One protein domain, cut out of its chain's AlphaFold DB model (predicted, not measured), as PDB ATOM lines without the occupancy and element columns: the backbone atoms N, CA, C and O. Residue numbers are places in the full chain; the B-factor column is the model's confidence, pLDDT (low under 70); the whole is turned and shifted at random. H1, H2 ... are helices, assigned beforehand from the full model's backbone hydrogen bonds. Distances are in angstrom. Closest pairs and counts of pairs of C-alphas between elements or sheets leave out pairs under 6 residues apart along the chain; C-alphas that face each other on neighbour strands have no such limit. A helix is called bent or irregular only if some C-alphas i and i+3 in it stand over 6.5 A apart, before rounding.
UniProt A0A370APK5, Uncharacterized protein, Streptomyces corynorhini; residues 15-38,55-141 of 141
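AT A GLANCE: This is residues 15 to 38 and 55 to 141 of the 141 residues of an uncharacterized protein of Streptomyces corynorhini (UniProt A0A370APK5). Three long helices make an elongated up-and-down bundle, each running against the one before it in the chain: H2 and H3 form a helical hairpin, and H1 packs on both, crossing H2 at a slant. Beyond the end of H3, residues 114 to 141 loop out past the bundle and then fold back towards H3, while residues 82 to 87 stick out at the other end. The printed part has 111 residues with three named helices, in the order H1, H2, H3, and no named strand; the class is all helix. The whole is loose, with a radius of gyration of the C-alphas of 16.8 A, and the C-alphas span 58 by 30 by 18 A.

HOW THE PARTS SIT: H1, residues 15 to 38, touches H2, residues 55 to 79, with the C-alphas of Gly 22 and Ala 66 closest at 3.9 A. These two run opposite ways at a steep tilt of 40 degrees. H2 and H3, residues 86 to 113, form a hairpin over a short link of 6 residues. They run opposite ways at a shallow tilt of 24 degrees and touch, their closest C-alphas being those of Ala 72 and Phe 97, 4.7 A apart. H3 touches H1 with residues 101 to 113 alone; the closest C-alphas are those of Ser 33 and Gly 113, 3.7 A apart. H1 and H3 run the same way at a shallow tilt of 25 degrees. With two of the three touching pairs at a shallow tilt, the helix packing is mostly aligned, but only just. In H1 and H3 every O i to N i+4 pair is within hydrogen-bond range; in H2 19 of 21 are.

IN THESE COORDINATES: H1 begins at C-alpha 15, at (312.599, 213.267, 286.433), and is 34.4 A long from first to last C-alpha. H2 begins at C-alpha 55, at (308.566, 207.483, 259.398), and measures 37.2 A; it is irregular, with C-alphas 55 and 58 7.3 A apart. H3, the longest helix with 28 residues, measures 38.7 A and ends at C-alpha 113, at (303.266, 194.760, 266.067).

THE WHOLE: The two C-alphas farthest apart are those of Arg 84 and Thr 122, at 58.3 A. Residues 39 to 54 are not printed, and C-alphas 38 and 55 are 16.2 A apart across this cut, which lies between H1 and H2. Residues 114 to 141 hold no named element, and their C-alphas lie 12 to 28 A from the mean of all C-alphas; residue 141 is the chain's last. The mean pLDDT of the printed part is 87.5, and residues 116 to 124 are under 70, where the model's confidence is low.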
ATOM      1  N   GLY A  15     313.369 212.939 287.634       89.44
ATOM      2  CA  GLY A  15     312.599 213.267 286.433       89.44
ATOM      3  C   GLY A  15     313.348 212.884 285.155       89.44
ATOM      4  O   GLY A  15     312.818 212.148 284.323       89.44
ATOM      5  N   CYS A  16     314.610 213.298 285.032       93.88
ATOM      6  CA  CYS A  16     315.458 212.941 283.891       93.88
ATOM      7  C   CYS A  16     315.644 211.426 283.756       93.88
ATOM      8  O   CYS A  16     315.553 210.898 282.651       93.88
ATOM      9  N   LEU A  17     315.842 210.716 284.867       94.88
ATOM     10  CA  LEU A  17     315.976 209.263 284.853       94.88
ATOM     11  C   LEU A  17     314.698 208.588 284.336       94.88
ATOM     12  O   LEU A  17     314.772 207.707 283.486       94.88
ATOM     13  N   THR A  18     313.522 209.030 284.791       94.44
ATOM     14  CA  THR A  18     312.239 208.467 284.333       94.44
ATOM     15  C   THR A  18     311.951 208.762 282.862       94.44
ATOM     16  O   THR A  18     311.436 207.886 282.171       94.44
ATOM     17  N   LEU A  19     312.350 209.937 282.359       94.88
ATOM     18  CA  LEU A  19     312.302 210.266 280.931       94.88
ATOM     19  C   LEU A  19     313.201 209.333 280.114       94.88
ATOM     20  O   LEU A  19     312.761 208.800 279.099       94.88
ATOM     21  N   LEU A  20     314.443 209.115 280.558       96.81
ATOM     22  CA  LEU A  20     315.397 208.245 279.866       96.81
ATOM     23  C   LEU A  20     314.922 206.791 279.843       96.81
ATOM     24  O   LEU A  20     314.936 206.161 278.788       96.81
ATOM     25  N   ILE A  21     314.461 206.269 280.982       97.06
ATOM     26  CA  ILE A  21     313.941 204.900 281.068       97.06
ATOM     27  C   ILE A  21     312.663 204.761 280.232       97.06
ATOM     28  O   ILE A  21     312.524 203.782 279.503       97.06
ATOM     29  N   GLY A  22     311.755 205.742 280.278       96.31
ATOM     30  CA  GLY A  22     310.561 205.752 279.434       96.31
ATOM     31  C   GLY A  22     310.904 205.787 277.942       96.31
ATOM     32  O   GLY A  22     310.368 205.001 277.168       96.31
ATOM     33  N   GLY A  23     311.865 206.619 277.532       96.00
ATOM     34  CA  GLY A  23     312.344 206.667 276.150       96.00
ATOM     35  C   GLY A  23     312.988 205.352 275.701       96.00
ATOM     36  O   GLY A  23     312.704 204.868 274.605       96.00
ATOM     37  N   ALA A  24     313.790 204.725 276.565       97.19
ATOM     38  CA  ALA A  24     314.370 203.407 276.312       97.19
ATOM     39  C   ALA A  24     313.289 202.321 276.177       97.19
ATOM     40  O   ALA A  24     313.367 201.492 275.270       97.19
ATOM     41  N   ALA A  25     312.253 202.358 277.020       95.88
ATOM     42  CA  ALA A  25     311.101 201.468 276.911       95.88
ATOM     43  C   ALA A  25     310.342 201.684 275.593       95.88
ATOM     44  O   ALA A  25     309.996 200.710 274.933       95.88
ATOM     45  N   GLY A  26     310.152 202.932 275.154       95.19
ATOM     46  CA  GLY A  26     309.539 203.230 273.857       95.19
ATOM     47  C   GLY A  26     310.360 202.744 272.668       95.19
ATOM     48  O   GLY A  26     309.804 202.176 271.730       95.19
ATOM     49  N   TYR A  27     311.685 202.881 272.725       95.62
ATOM     50  CA  TYR A  27     312.563 202.303 271.709       95.62
ATOM     51  C   TYR A  27     312.471 200.770 271.691       95.62
ATOM     52  O   TYR A  27     312.371 200.166 270.623       95.62
ATOM     53  N   GLY A  28     312.454 200.142 272.870       94.88
ATOM     54  CA  GLY A  28     312.251 198.702 273.021       94.88
ATOM     55  C   GLY A  28     310.915 198.233 272.443       94.88
ATOM     56  O   GLY A  28     310.898 197.283 271.665       94.88
ATOM     57  N   ALA A  29     309.822 198.937 272.750       93.75
ATOM     58  CA  ALA A  29     308.490 198.657 272.223       93.75
ATOM     59  C   ALA A  29     308.464 198.730 270.690       93.75
ATOM     60  O   ALA A  29     308.019 197.786 270.043       93.75
ATOM     61  N   TYR A  30     309.036 199.786 270.104       92.56
ATOM     62  CA  TYR A  30     309.142 199.918 268.649       92.56
ATOM     63  C   TYR A  30     309.937 198.765 268.018       92.56
ATOM     64  O   TYR A  30     309.514 198.180 267.020       92.56
ATOM     65  N   ARG A  31     311.089 198.402 268.598       92.50
ATOM     66  CA  ARG A  31     311.918 197.292 268.094       92.50
ATOM     67  C   ARG A  31     311.190 195.954 268.183       92.50
ATOM     68  O   ARG A  31     311.305 195.152 267.261       92.50
ATOM     69  N   LEU A  32     310.440 195.735 269.258       91.62
ATOM     70  CA  LEU A  32     309.641 194.534 269.474       91.62
ATOM     71  C   LEU A  32     308.503 194.425 268.449       91.62
ATOM     72  O   LEU A  32     308.383 193.394 267.787       91.62
ATOM     73  N   SER A  33     307.737 195.500 268.245       90.31
ATOM     74  CA  SER A  33     306.679 195.567 267.228       90.31
ATOM     75  C   SER A  33     307.235 195.416 265.811       90.31
ATOM     76  O   SER A  33     306.697 194.668 265.000       90.31
ATOM     77  N   SER A  34     308.362 196.067 265.506       88.12
ATOM     78  CA  SER A  34     309.050 195.922 264.219       88.12
ATOM     79  C   SER A  34     309.513 194.482 263.978       88.12
ATOM     80  O   SER A  34     309.325 193.964 262.878       88.12
ATOM     81  N   ALA A  35     310.063 193.812 264.995       88.88
ATOM     82  CA  ALA A  35     310.460 192.412 264.897       88.88
ATOM     83  C   ALA A  35     309.260 191.485 264.640       88.88
ATOM     84  O   ALA A  35     309.369 190.588 263.806       88.88
ATOM     85  N   ALA A  36     308.115 191.723 265.290       87.88
ATOM     86  CA  ALA A  36     306.885 190.969 265.035       87.88
ATOM     87  C   ALA A  36     306.378 191.154 263.600       87.88
ATOM     88  O   ALA A  36     306.191 190.169 262.886       87.88
ATOM     89  N   ARG A  37     306.287 192.401 263.124       84.88
ATOM     90  CA  ARG A  37     305.899 192.699 261.736       84.88
ATOM     91  C   ARG A  37     306.825 192.049 260.712       84.88
ATOM     92  O   ARG A  37     306.359 191.588 259.674       84.88
ATOM     93  N   HIS A  38     308.130 192.004 260.989       83.50
ATOM     94  CA  HIS A  38     309.091 191.324 260.123       83.50
ATOM     95  C   HIS A  38     308.937 189.803 260.148       83.50
ATOM     96  O   HIS A  38     309.037 189.185 259.090       83.50
ATOM     97  N   THR A  55     307.254 206.853 259.161       80.81
ATOM     98  CA  THR A  55     308.566 207.483 259.398       80.81
ATOM     99  C   THR A  55     308.674 208.020 260.823       80.81
ATOM    100  O   THR A  55     309.743 207.990 261.436       80.81
ATOM    101  N   TRP A  56     307.554 208.487 261.369       83.88
ATOM    102  CA  TRP A  56     307.486 209.102 262.687       83.88
ATOM    103  C   TRP A  56     307.125 208.122 263.803       83.88
ATOM    104  O   TRP A  56     307.182 208.505 264.968       83.88
ATOM    105  N   GLU A  57     306.816 206.862 263.493       85.31
ATOM    106  CA  GLU A  57     306.401 205.869 264.489       85.31
ATOM    107  C   GLU A  57     307.443 205.719 265.609       85.31
ATOM    108  O   GLU A  57     307.113 205.859 266.787       85.31
ATOM    109  N   ALA A  58     308.713 205.504 265.255       87.19
ATOM    110  CA  ALA A  58     309.797 205.342 266.224       87.19
ATOM    111  C   ALA A  58     310.020 206.590 267.104       87.19
ATOM    112  O   ALA A  58     309.958 206.457 268.331       87.19
ATOM    113  N   PRO A  59     310.259 207.802 266.552       91.69
ATOM    114  CA  PRO A  59     310.483 208.985 267.380       91.69
ATOM    115  C   PRO A  59     309.252 209.353 268.217       91.69
ATOM    116  O   PRO A  59     309.409 209.694 269.388       91.69
ATOM    117  N   LEU A  60     308.036 209.231 267.672       91.50
ATOM    118  CA  LEU A  60     306.814 209.497 268.433       91.50
ATOM    119  C   LEU A  60     306.629 208.492 269.571       91.50
ATOM    120  O   LEU A  60     306.329 208.908 270.685       91.50
ATOM    121  N   THR A  61     306.877 207.200 269.340       92.06
ATOM    122  CA  THR A  61     306.782 206.173 270.393       92.06
ATOM    123  C   THR A  61     307.781 206.441 271.518       92.06
ATOM    124  O   THR A  61     307.415 206.384 272.691       92.06
ATOM    125  N   VAL A  62     309.024 206.803 271.184       94.75
ATOM    126  CA  VAL A  62     310.051 207.174 272.172       94.75
ATOM    127  C   VAL A  62     309.627 208.402 272.977       94.75
ATOM    128  O   VAL A  62     309.700 208.375 274.205       94.75
ATOM    129  N   ILE A  63     309.156 209.462 272.313       95.44
ATOM    130  CA  ILE A  63     308.710 210.694 272.976       95.44
ATOM    131  C   ILE A  63     307.518 210.407 273.894       95.44
ATOM    132  O   ILE A  63     307.552 210.754 275.076       95.44
ATOM    133  N   VAL A  64     306.482 209.737 273.386       95.25
ATOM    134  CA  VAL A  64     305.273 209.406 274.153       95.25
ATOM    135  C   VAL A  64     305.626 208.566 275.377       95.25
ATOM    136  O   VAL A  64     305.184 208.889 276.476       95.25
ATOM    137  N   MET A  65     306.468 207.544 275.225       95.19
ATOM    138  CA  MET A  65     306.867 206.673 276.334       95.19
ATOM    139  C   MET A  65     307.772 207.379 277.347       95.19
ATOM    140  O   MET A  65     307.641 207.138 278.546       95.19
ATOM    141  N   ALA A  66     308.634 208.304 276.909       95.62
ATOM    142  CA  ALA A  66     309.413 209.148 277.812       95.62
ATOM    143  C   ALA A  66     308.496 209.997 278.703       95.62
ATOM    144  O   ALA A  66     308.595 209.943 279.931       95.62
ATOM    145  N   PHE A  67     307.561 210.739 278.104       97.00
ATOM    146  CA  PHE A  67     306.630 211.581 278.859       97.00
ATOM    147  C   PHE A  67     305.635 210.766 279.691       97.00
ATOM    148  O   PHE A  67     305.322 211.163 280.813       97.00
ATOM    149  N   ALA A  68     305.190 209.609 279.198       95.50
ATOM    150  CA  ALA A  68     304.373 208.683 279.971       95.50
ATOM    151  C   ALA A  68     305.130 208.165 281.199       95.50
ATOM    152  O   ALA A  68     304.568 208.153 282.290       95.50
ATOM    153  N   GLY A  69     306.411 207.818 281.057       93.56
ATOM    154  CA  GLY A  69     307.276 207.442 282.174       93.56
ATOM    155  C   GLY A  69     307.420 208.564 283.206       93.56
ATOM    156  O   GLY A  69     307.229 208.340 284.403       93.56
ATOM    157  N   LEU A  70     307.670 209.796 282.751       95.50
ATOM    158  CA  LEU A  70     307.730 210.963 283.633       95.50
ATOM    159  C   LEU A  70     306.412 211.177 284.391       95.50
ATOM    160  O   LEU A  70     306.424 211.403 285.601       95.50
ATOM    161  N   ALA A  71     305.273 211.082 283.701       95.19
ATOM    162  CA  ALA A  71     303.952 211.247 284.301       95.19
ATOM    163  C   ALA A  71     303.628 210.115 285.291       95.19
ATOM    164  O   ALA A  71     303.171 210.380 286.404       95.19
ATOM    165  N   ALA A  72     303.924 208.866 284.922       95.00
ATOM    166  CA  ALA A  72     303.683 207.678 285.737       95.00
ATOM    167  C   ALA A  72     304.493 207.678 287.037       95.00
ATOM    168  O   ALA A  72     304.049 207.126 288.039       95.00
ATOM    169  N   TRP A  73     305.650 208.340 287.055       92.81
ATOM    170  CA  TRP A  73     306.399 208.578 288.284       92.81
ATOM    171  C   TRP A  73     305.929 209.836 289.028       92.81
ATOM    172  O   TRP A  73     305.660 209.799 290.232       92.81
ATOM    173  N   GLY A  74     305.813 210.960 288.318       91.75
ATOM    174  CA  GLY A  74     305.559 212.281 288.892       91.75
ATOM    175  C   GLY A  74     304.166 212.444 289.500       91.75
ATOM    176  O   GLY A  74     304.040 213.039 290.573       91.75
ATOM    177  N   ILE A  75     303.125 211.888 288.868       94.12
ATOM    178  CA  ILE A  75     301.741 211.998 289.352       94.12
ATOM    179  C   ILE A  75     301.584 211.278 290.698       94.12
ATOM    180  O   ILE A  75     301.178 211.935 291.661       94.12
ATOM    181  N   PRO A  76     301.962 209.991 290.854       91.19
ATOM    182  CA  PRO A  76     301.896 209.345 292.157       91.19
ATOM    183  C   PRO A  76     302.752 210.050 293.203       91.19
ATOM    184  O   PRO A  76     302.268 210.242 294.313       91.19
ATOM    185  N   GLN A  77     303.971 210.502 292.865       89.56
ATOM    186  CA  GLN A  77     304.814 211.273 293.795       89.56
ATOM    187  C   GLN A  77     304.113 212.549 294.286       89.56
ATOM    188  O   GLN A  77     304.209 212.893 295.462       89.56
ATOM    189  N   ALA A  78     303.391 213.254 293.408       90.38
ATOM    190  CA  ALA A  78     302.637 214.454 293.763       90.38
ATOM    191  C   ALA A  78     301.404 214.147 294.632       90.38
ATOM    192  O   ALA A  78     301.139 214.867 295.595       90.38
ATOM    193  N   LEU A  79     300.687 213.062 294.332       92.56
ATOM    194  CA  LEU A  79     299.487 212.646 295.065       92.56
ATOM    195  C   LEU A  79     299.813 212.059 296.443       92.56
ATOM    196  O   LEU A  79     299.058 212.228 297.397       92.56
ATOM    197  N   THR A  80     300.969 211.414 296.580       90.19
ATOM    198  CA  THR A  80     301.386 210.728 297.811       90.19
ATOM    199  C   THR A  80     302.291 211.577 298.709       90.19
ATOM    200  O   THR A  80     302.863 211.068 299.670       90.19
ATOM    201  N   ARG A  81     302.372 212.898 298.481       85.88
ATOM    202  CA  ARG A  81     303.168 213.830 299.312       85.88
ATOM    203  C   ARG A  81     302.824 213.794 300.803       85.88
ATOM    204  O   ARG A  81     303.668 214.116 301.627       85.88
ATOM    205  N   ARG A  82     301.587 213.420 301.150       85.75
ATOM    206  CA  ARG A  82     301.103 213.331 302.541       85.75
ATOM    207  C   ARG A  82     301.404 211.983 303.210       85.75
ATOM    208  O   ARG A  82     301.122 211.820 304.395       85.75
ATOM    209  N   VAL A  83     301.951 211.009 302.479       84.69
ATOM    210  CA  VAL A  83     302.304 209.693 303.025       84.69
ATOM    211  C   VAL A  83     303.558 209.829 303.888       84.69
ATOM    212  O   VAL A  83     304.613 210.226 303.404       84.69
ATOM    213  N   ARG A  84     303.450 209.468 305.172       82.62
ATOM    214  CA  ARG A  84     304.525 209.617 306.174       82.62
ATOM    215  C   ARG A  84     305.740 208.708 305.926       82.62
ATOM    216  O   ARG A  84     306.812 208.966 306.457       82.62
ATOM    217  N   SER A  85     305.568 207.633 305.154       90.25
ATOM    218  CA  SER A  85     306.627 206.672 304.826       90.25
ATOM    219  C   SER A  85     307.197 206.935 303.434       90.25
ATOM    220  O   SER A  85     306.539 206.660 302.427       90.25
ATOM    221  N   ASP A  86     308.451 207.387 303.369       86.69
ATOM    222  CA  ASP A  86     309.162 207.593 302.100       86.69
ATOM    223  C   ASP A  86     309.308 206.297 301.292       86.69
ATOM    224  O   ASP A  86     309.218 206.310 300.065       86.69
ATOM    225  N   ARG A  87     309.467 205.152 301.971       89.94
ATOM    226  CA  ARG A  87     309.550 203.840 301.311       89.94
ATOM    227  C   ARG A  87     308.243 203.480 300.617       89.94
ATOM    228  O   ARG A  87     308.267 203.051 299.471       89.94
ATOM    229  N   ALA A  88     307.110 203.682 301.292       89.81
ATOM    230  CA  ALA A  88     305.801 203.429 300.696       89.81
ATOM    231  C   ALA A  88     305.568 204.339 299.483       89.81
ATOM    232  O   ALA A  88     305.087 203.875 298.454       89.81
ATOM    233  N   ARG A  89     305.988 205.607 299.573       89.31
ATOM    234  CA  ARG A  89     305.913 206.563 298.466       89.31
ATOM    235  C   ARG A  89     306.679 206.079 297.233       89.31
ATOM    236  O   ARG A  89     306.114 206.003 296.147       89.31
ATOM    237  N   LEU A  90     307.945 205.702 297.418       89.56
ATOM    238  CA  LEU A  90     308.801 205.200 296.341       89.56
ATOM    239  C   LEU A  90     308.272 203.899 295.735       89.56
ATOM    240  O   LEU A  90     308.304 203.750 294.517       89.56
ATOM    241  N   LEU A  91     307.754 202.985 296.561       93.19
ATOM    242  CA  LEU A  91     307.166 201.733 296.088       93.19
ATOM    243  C   LEU A  91     305.923 201.976 295.229       93.19
ATOM    244  O   LEU A  91     305.813 201.383 294.163       93.19
ATOM    245  N   ILE A  92     305.021 202.869 295.648       91.94
ATOM    246  CA  ILE A  92     303.817 203.207 294.874       91.94
ATOM    247  C   ILE A  92     304.212 203.829 293.532       91.94
ATOM    248  O   ILE A  92     303.770 203.362 292.486       91.94
ATOM    249  N   SER A  93     305.072 204.851 293.541       92.12
ATOM    250  CA  SER A  93     305.526 205.504 292.310       92.12
ATOM    251  C   SER A  93     306.284 204.550 291.390       92.12
ATOM    252  O   SER A  93     306.062 204.574 290.184       92.12
ATOM    253  N   GLY A  94     307.135 203.685 291.945       93.44
ATOM    254  CA  GLY A  94     307.870 202.678 291.184       93.44
ATOM    255  C   GLY A  94     306.955 201.625 290.570       93.44
ATOM    256  O   GLY A  94     307.098 201.309 289.393       93.44
ATOM    257  N   ALA A  95     305.976 201.130 291.329       95.75
ATOM    258  CA  ALA A  95     305.002 200.164 290.835       95.75
ATOM    259  C   ALA A  95     304.150 200.750 289.702       95.75
ATOM    260  O   ALA A  95     304.004 200.110 288.664       95.75
ATOM    261  N   VAL A  96     303.641 201.978 289.862       96.00
ATOM    262  CA  VAL A  96     302.869 202.662 288.811       96.00
ATOM    263  C   VAL A  96     303.734 202.908 287.577       96.00
ATOM    264  O   VAL A  96     303.300 202.623 286.465       96.00
ATOM    265  N   PHE A  97     304.968 203.377 287.765       96.31
ATOM    266  CA  PHE A  97     305.917 203.596 286.679       96.31
ATOM    267  C   PHE A  97     306.160 202.324 285.857       96.31
ATOM    268  O   PHE A  97     305.969 202.331 284.643       96.31
ATOM    269  N   VAL A  98     306.512 201.215 286.516       97.00
ATOM    270  CA  VAL A  98     306.748 199.929 285.842       97.00
ATOM    271  C   VAL A  98     305.476 199.419 285.169       97.00
ATOM    272  O   VAL A  98     305.526 199.022 284.006       97.00
ATOM    273  N   ALA A  99     304.333 199.467 285.858       97.25
ATOM    274  CA  ALA A  99     303.061 199.005 285.311       97.25
ATOM    275  C   ALA A  99     302.677 199.768 284.036       97.25
ATOM    276  O   ALA A  99     302.312 199.144 283.043       97.25
ATOM    277  N   VAL A 100     302.816 201.098 284.028       97.06
ATOM    278  CA  VAL A 100     302.517 201.924 282.850       97.06
ATOM    279  C   VAL A 100     303.441 201.576 281.685       97.06
ATOM    280  O   VAL A 100     302.950 201.371 280.579       97.06
ATOM    281  N   LEU A 101     304.753 201.453 281.910       96.56
ATOM    282  CA  LEU A 101     305.686 201.102 280.833       96.56
ATOM    283  C   LEU A 101     305.396 199.719 280.242       96.56
ATOM    284  O   LEU A 101     305.416 199.563 279.020       96.56
ATOM    285  N   VAL A 102     305.088 198.729 281.084       96.19
ATOM    286  CA  VAL A 102     304.720 197.378 280.634       96.19
ATOM    287  C   VAL A 102     303.425 197.415 279.830       96.19
ATOM    288  O   VAL A 102     303.398 196.924 278.705       96.19
ATOM    289  N   VAL A 103     302.370 198.037 280.363       96.38
ATOM    290  CA  VAL A 103     301.064 198.119 279.692       96.38
ATOM    291  C   VAL A 103     301.181 198.833 278.350       96.38
ATOM    292  O   VAL A 103     300.684 198.321 277.354       96.38
ATOM    293  N   LEU A 104     301.874 199.971 278.283       95.31
ATOM    294  CA  LEU A 104     302.048 200.699 277.027       95.31
ATOM    295  C   LEU A 104     302.885 199.918 276.010       95.31
ATOM    296  O   LEU A 104     302.567 199.945 274.827       95.31
ATOM    297  N   THR A 105     303.910 199.186 276.458       94.31
ATOM    298  CA  THR A 105     304.703 198.310 275.577       94.31
ATOM    299  C   THR A 105     303.837 197.204 274.983       94.31
ATOM    300  O   THR A 105     303.869 196.977 273.777       94.31
ATOM    301  N   LEU A 106     303.029 196.549 275.818       93.56
ATOM    302  CA  LEU A 106     302.115 195.487 275.400       93.56
ATOM    303  C   LEU A 106     301.014 196.004 274.468       93.56
ATOM    304  O   LEU A 106     300.719 195.371 273.463       93.56
ATOM    305  N   LEU A 107     300.438 197.172 274.763       92.06
ATOM    306  CA  LEU A 107     299.445 197.809 273.897       92.06
ATOM    307  C   LEU A 107     300.046 198.204 272.547       92.06
ATOM    308  O   LEU A 107     299.424 197.972 271.515       92.06
ATOM    309  N   HIS A 108     301.254 198.770 272.548       91.12
ATOM    310  CA  HIS A 108     301.968 199.115 271.322       91.12
ATOM    311  C   HIS A 108     302.270 197.867 270.483       91.12
ATOM    312  O   HIS A 108     302.116 197.895 269.264       91.12
ATOM    313  N   PHE A 109     302.647 196.763 271.131       89.81
ATOM    314  CA  PHE A 109     302.832 195.476 270.470       89.81
ATOM    315  C   PHE A 109     301.535 194.959 269.844       89.81
ATOM    316  O   PHE A 109     301.511 194.726 268.641       89.81
ATOM    317  N   ALA A 110     300.452 194.869 270.619       87.38
ATOM    318  CA  ALA A 110     299.180 194.331 270.144       87.38
ATOM    319  C   ALA A 110     298.573 195.155 268.991       87.38
ATOM    320  O   ALA A 110     298.044 194.624 268.022       87.38
ATOM    321  N   TRP A 111     298.675 196.486 269.058       85.50
ATOM    322  CA  TRP A 111     298.080 197.352 268.035       85.50
ATOM    323  C   TRP A 111     298.927 197.493 266.772       85.50
ATOM    324  O   TRP A 111     298.380 197.567 265.673       85.50
ATOM    325  N   LEU A 112     300.249 197.611 266.919       82.62
ATOM    326  CA  LEU A 112     301.140 197.965 265.810       82.62
ATOM    327  C   LEU A 112     302.087 196.833 265.412       82.62
ATOM    328  O   LEU A 112     302.535 196.807 264.268       82.62
ATOM    329  N   GLY A 113     302.418 195.924 266.326       79.25
ATOM    330  CA  GLY A 113     303.266 194.760 266.067       79.25
ATOM    331  C   GLY A 113     302.514 193.607 265.408       79.25
ATOM    332  O   GLY A 113     303.039 192.998 264.477       79.25
ATOM    333  N   THR A 114     301.285 193.355 265.858       80.56
ATOM    334  CA  THR A 114     300.452 192.202 265.473       80.56
ATOM    335  C   THR A 114     299.043 192.630 265.028       80.56
ATOM    336  O   THR A 114     298.045 192.141 265.549       80.56
ATOM    337  N   PRO A 115     298.904 193.558 264.056       73.31
ATOM    338  CA  PRO A 115     297.593 194.074 263.677       73.31
ATOM    339  C   PRO A 115     296.700 192.961 263.105       73.31
ATOM    340  O   PRO A 115     297.016 192.335 262.087       73.31
ATOM    341  N   LEU A 116     295.557 192.735 263.753       67.38
ATOM    342  CA  LEU A 116     294.560 191.750 263.333       67.38
ATOM    343  C   LEU A 116     293.931 192.142 261.990       67.38
ATOM    344  O   LEU A 116     293.470 193.269 261.812       67.38
ATOM    345  N   GLY A 117     293.874 191.200 261.045       54.84
ATOM    346  CA  GLY A 117     293.153 191.372 259.777       54.84
ATOM    347  C   GLY A 117     293.772 192.365 258.786       54.84
ATOM    348  O   GLY A 117     293.170 192.638 257.747       54.84
ATOM    349  N   VAL A 118     294.965 192.902 259.069       55.25
ATOM    350  CA  VAL A 118     295.686 193.812 258.172       55.25
ATOM    351  C   VAL A 118     296.829 193.035 257.530       55.25
ATOM    352  O   VAL A 118     297.850 192.831 258.163       55.25
ATOM    353  N   GLY A 119     296.657 192.593 256.284       53.06
ATOM    354  CA  GLY A 119     297.691 191.875 255.531       53.06
ATOM    355  C   GLY A 119     297.715 190.372 255.815       53.06
ATOM    356  O   GLY A 119     297.807 189.935 256.957       53.06
ATOM    357  N   ASN A 120     297.611 189.581 254.747       52.75
ATOM    358  CA  ASN A 120     297.853 188.146 254.810       52.75
ATOM    359  C   ASN A 120     299.363 187.961 254.989       52.75
ATOM    360  O   ASN A 120     300.121 188.553 254.218       52.75
ATOM    361  N   ASP A 121     299.793 187.176 255.974       62.72
ATOM    362  CA  ASP A 121     301.186 186.754 256.068       62.72
ATOM    363  C   ASP A 121     301.613 186.142 254.728       62.72
ATOM    364  O   ASP A 121     301.141 185.082 254.310       62.72
ATOM    365  N   THR A 122     302.480 186.857 254.017       60.78
ATOM    366  CA  THR A 122     302.929 186.473 252.679       60.78
ATOM    367  C   THR A 122     303.925 185.315 252.715       60.78
ATOM    368  O   THR A 122     304.174 184.707 251.675       60.78
ATOM    369  N   ASN A 123     304.454 184.980 253.897       65.06
ATOM    370  CA  ASN A 123     305.469 183.955 254.104       65.06
ATOM    371  C   ASN A 123     304.939 182.683 254.793       65.06
ATOM    372  O   ASN A 123     305.661 181.686 254.836       65.06
ATOM    373  N   GLY A 124     303.704 182.684 255.310       67.31
ATOM    374  CA  GLY A 124     303.076 181.531 255.973       67.31
ATOM    375  C   GLY A 124     303.732 181.113 257.299       67.31
ATOM    376  O   GLY A 124     303.587 179.969 257.733       67.31
ATOM    377  N   THR A 125     304.491 182.011 257.926       73.81
ATOM    378  CA  THR A 125     305.182 181.842 259.207       73.81
ATOM    379  C   THR A 125     304.318 182.141 260.438       73.81
ATOM    380  O   THR A 125     304.635 181.655 261.525       73.81
ATOM    381  N   CYS A 126     303.237 182.904 260.299       78.69
ATOM    382  CA  CYS A 126     302.313 183.307 261.351       78.69
ATOM    383  C   CYS A 126     300.870 182.896 261.019       78.69
ATOM    384  O   CYS A 126     300.452 182.830 259.866       78.69
ATOM    385  N   GLY A 127     300.103 182.575 262.067       75.31
ATOM    386  CA  GLY A 127     298.683 182.245 261.940       75.31
ATOM    387  C   GLY A 127     297.806 183.478 261.672       75.31
ATOM    388  O   GLY A 127     298.319 184.593 261.603       75.31
ATOM    389  N   PRO A 128     296.474 183.301 261.598       74.06
ATOM    390  CA  PRO A 128     295.516 184.383 261.326       74.06
ATOM    391  C   PRO A 128     295.596 185.564 262.303       74.06
ATOM    392  O   PRO A 128     295.235 186.686 261.956       74.06
ATOM    393  N   ASP A 129     296.089 185.306 263.514       75.81
ATOM    394  CA  ASP A 129     296.227 186.301 264.576       75.81
ATOM    395  C   ASP A 129     297.479 187.186 264.404       75.81
ATOM    396  O   ASP A 129     297.717 188.072 265.214       75.81
ATOM    397  N   ASN A 130     298.309 186.952 263.373       78.31
ATOM    398  CA  ASN A 130     299.553 187.689 263.105       78.31
ATOM    399  C   ASN A 130     300.538 187.719 264.290       78.31
ATOM    400  O   ASN A 130     301.396 188.595 264.375       78.31
ATOM    401  N   VAL A 131     300.443 186.736 265.191       85.38
ATOM    402  CA  VAL A 131     301.300 186.622 266.375       85.38
ATOM    403  C   VAL A 131     302.516 185.746 266.063       85.38
ATOM    404  O   VAL A 131     302.349 184.595 265.645       85.38
ATOM    405  N   PRO A 132     303.748 186.231 266.294       86.38
ATOM    406  CA  PRO A 132     304.936 185.428 266.058       86.38
ATOM    407  C   PRO A 132     305.069 184.296 267.085       86.38
ATOM    408  O   PRO A 132     304.733 184.448 268.257       86.38
ATOM    409  N   SER A 133     305.645 183.164 266.671       87.50
ATOM    410  CA  SER A 133     305.756 181.948 267.496       87.50
ATOM    411  C   SER A 133     306.593 182.101 268.772       87.50
ATOM    412  O   SER A 133     306.431 181.325 269.715       87.50
ATOM    413  N   TRP A 134     307.481 183.096 268.812       88.31
ATOM    414  CA  TRP A 134     308.279 183.445 269.987       88.31
ATOM    415  C   TRP A 134     307.517 184.308 271.003       88.31
ATOM    416  O   TRP A 134     308.014 184.502 272.114       88.31
ATOM    417  N   TRP A 135     306.335 184.834 270.660       89.62
ATOM    418  CA  TRP A 135     305.533 185.618 271.594       89.62
ATOM    419  C   TRP A 135     304.876 184.717 272.647       89.62
ATOM    420  O   TRP A 135     304.288 183.682 272.309       89.62
ATOM    421  N   PRO A 136     304.931 185.078 273.940       88.00
ATOM    422  CA  PRO A 136     304.266 184.305 274.978       88.00
ATOM    423  C   PRO A 136     302.741 184.317 274.807       88.00
ATOM    424  O   PRO A 136     302.121 185.374 274.811       88.00
ATOM    425  N   ARG A 137     302.113 183.134 274.780       84.69
ATOM    426  CA  ARG A 137     300.651 182.981 274.586       84.69
ATOM    427  C   ARG A 137     299.776 183.624 275.671       84.69
ATOM    428  O   ARG A 137     298.574 183.748 275.489       84.69
ATOM    429  N   LEU A 138     300.361 183.959 276.821       84.81
ATOM    430  CA  LEU A 138     299.662 184.570 277.957       84.81
ATOM    431  C   LEU A 138     299.671 186.105 277.905       84.81
ATOM    432  O   LEU A 138     299.034 186.740 278.742       84.81
ATOM    433  N   LEU A 139     300.423 186.700 276.975       85.75
ATOM    434  CA  LEU A 139     300.513 188.145 276.809       85.75
ATOM    435  C   LEU A 139     299.591 188.609 275.679       85.75
ATOM    436  O   LEU A 139     299.401 187.870 274.713       85.75
ATOM    437  N   PRO A 140     299.034 189.827 275.780       81.81
ATOM    438  CA  PRO A 140     298.220 190.385 274.710       81.81
ATOM    439  C   PRO A 140     299.056 190.544 273.435       81.81
ATOM    440  O   PRO A 140     300.239 190.895 273.493       81.81
ATOM    441  N   ALA A 141     298.410 190.270 272.310       78.44
ATOM    442  CA  ALA A 141     298.877 190.464 270.950       78.44
ATOM    443  C   ALA A 141     297.683 190.909 270.098       78.44
ATOM    444  O   ALA A 141     296.535 190.713 270.559       78.44
TER     445      ALA A 141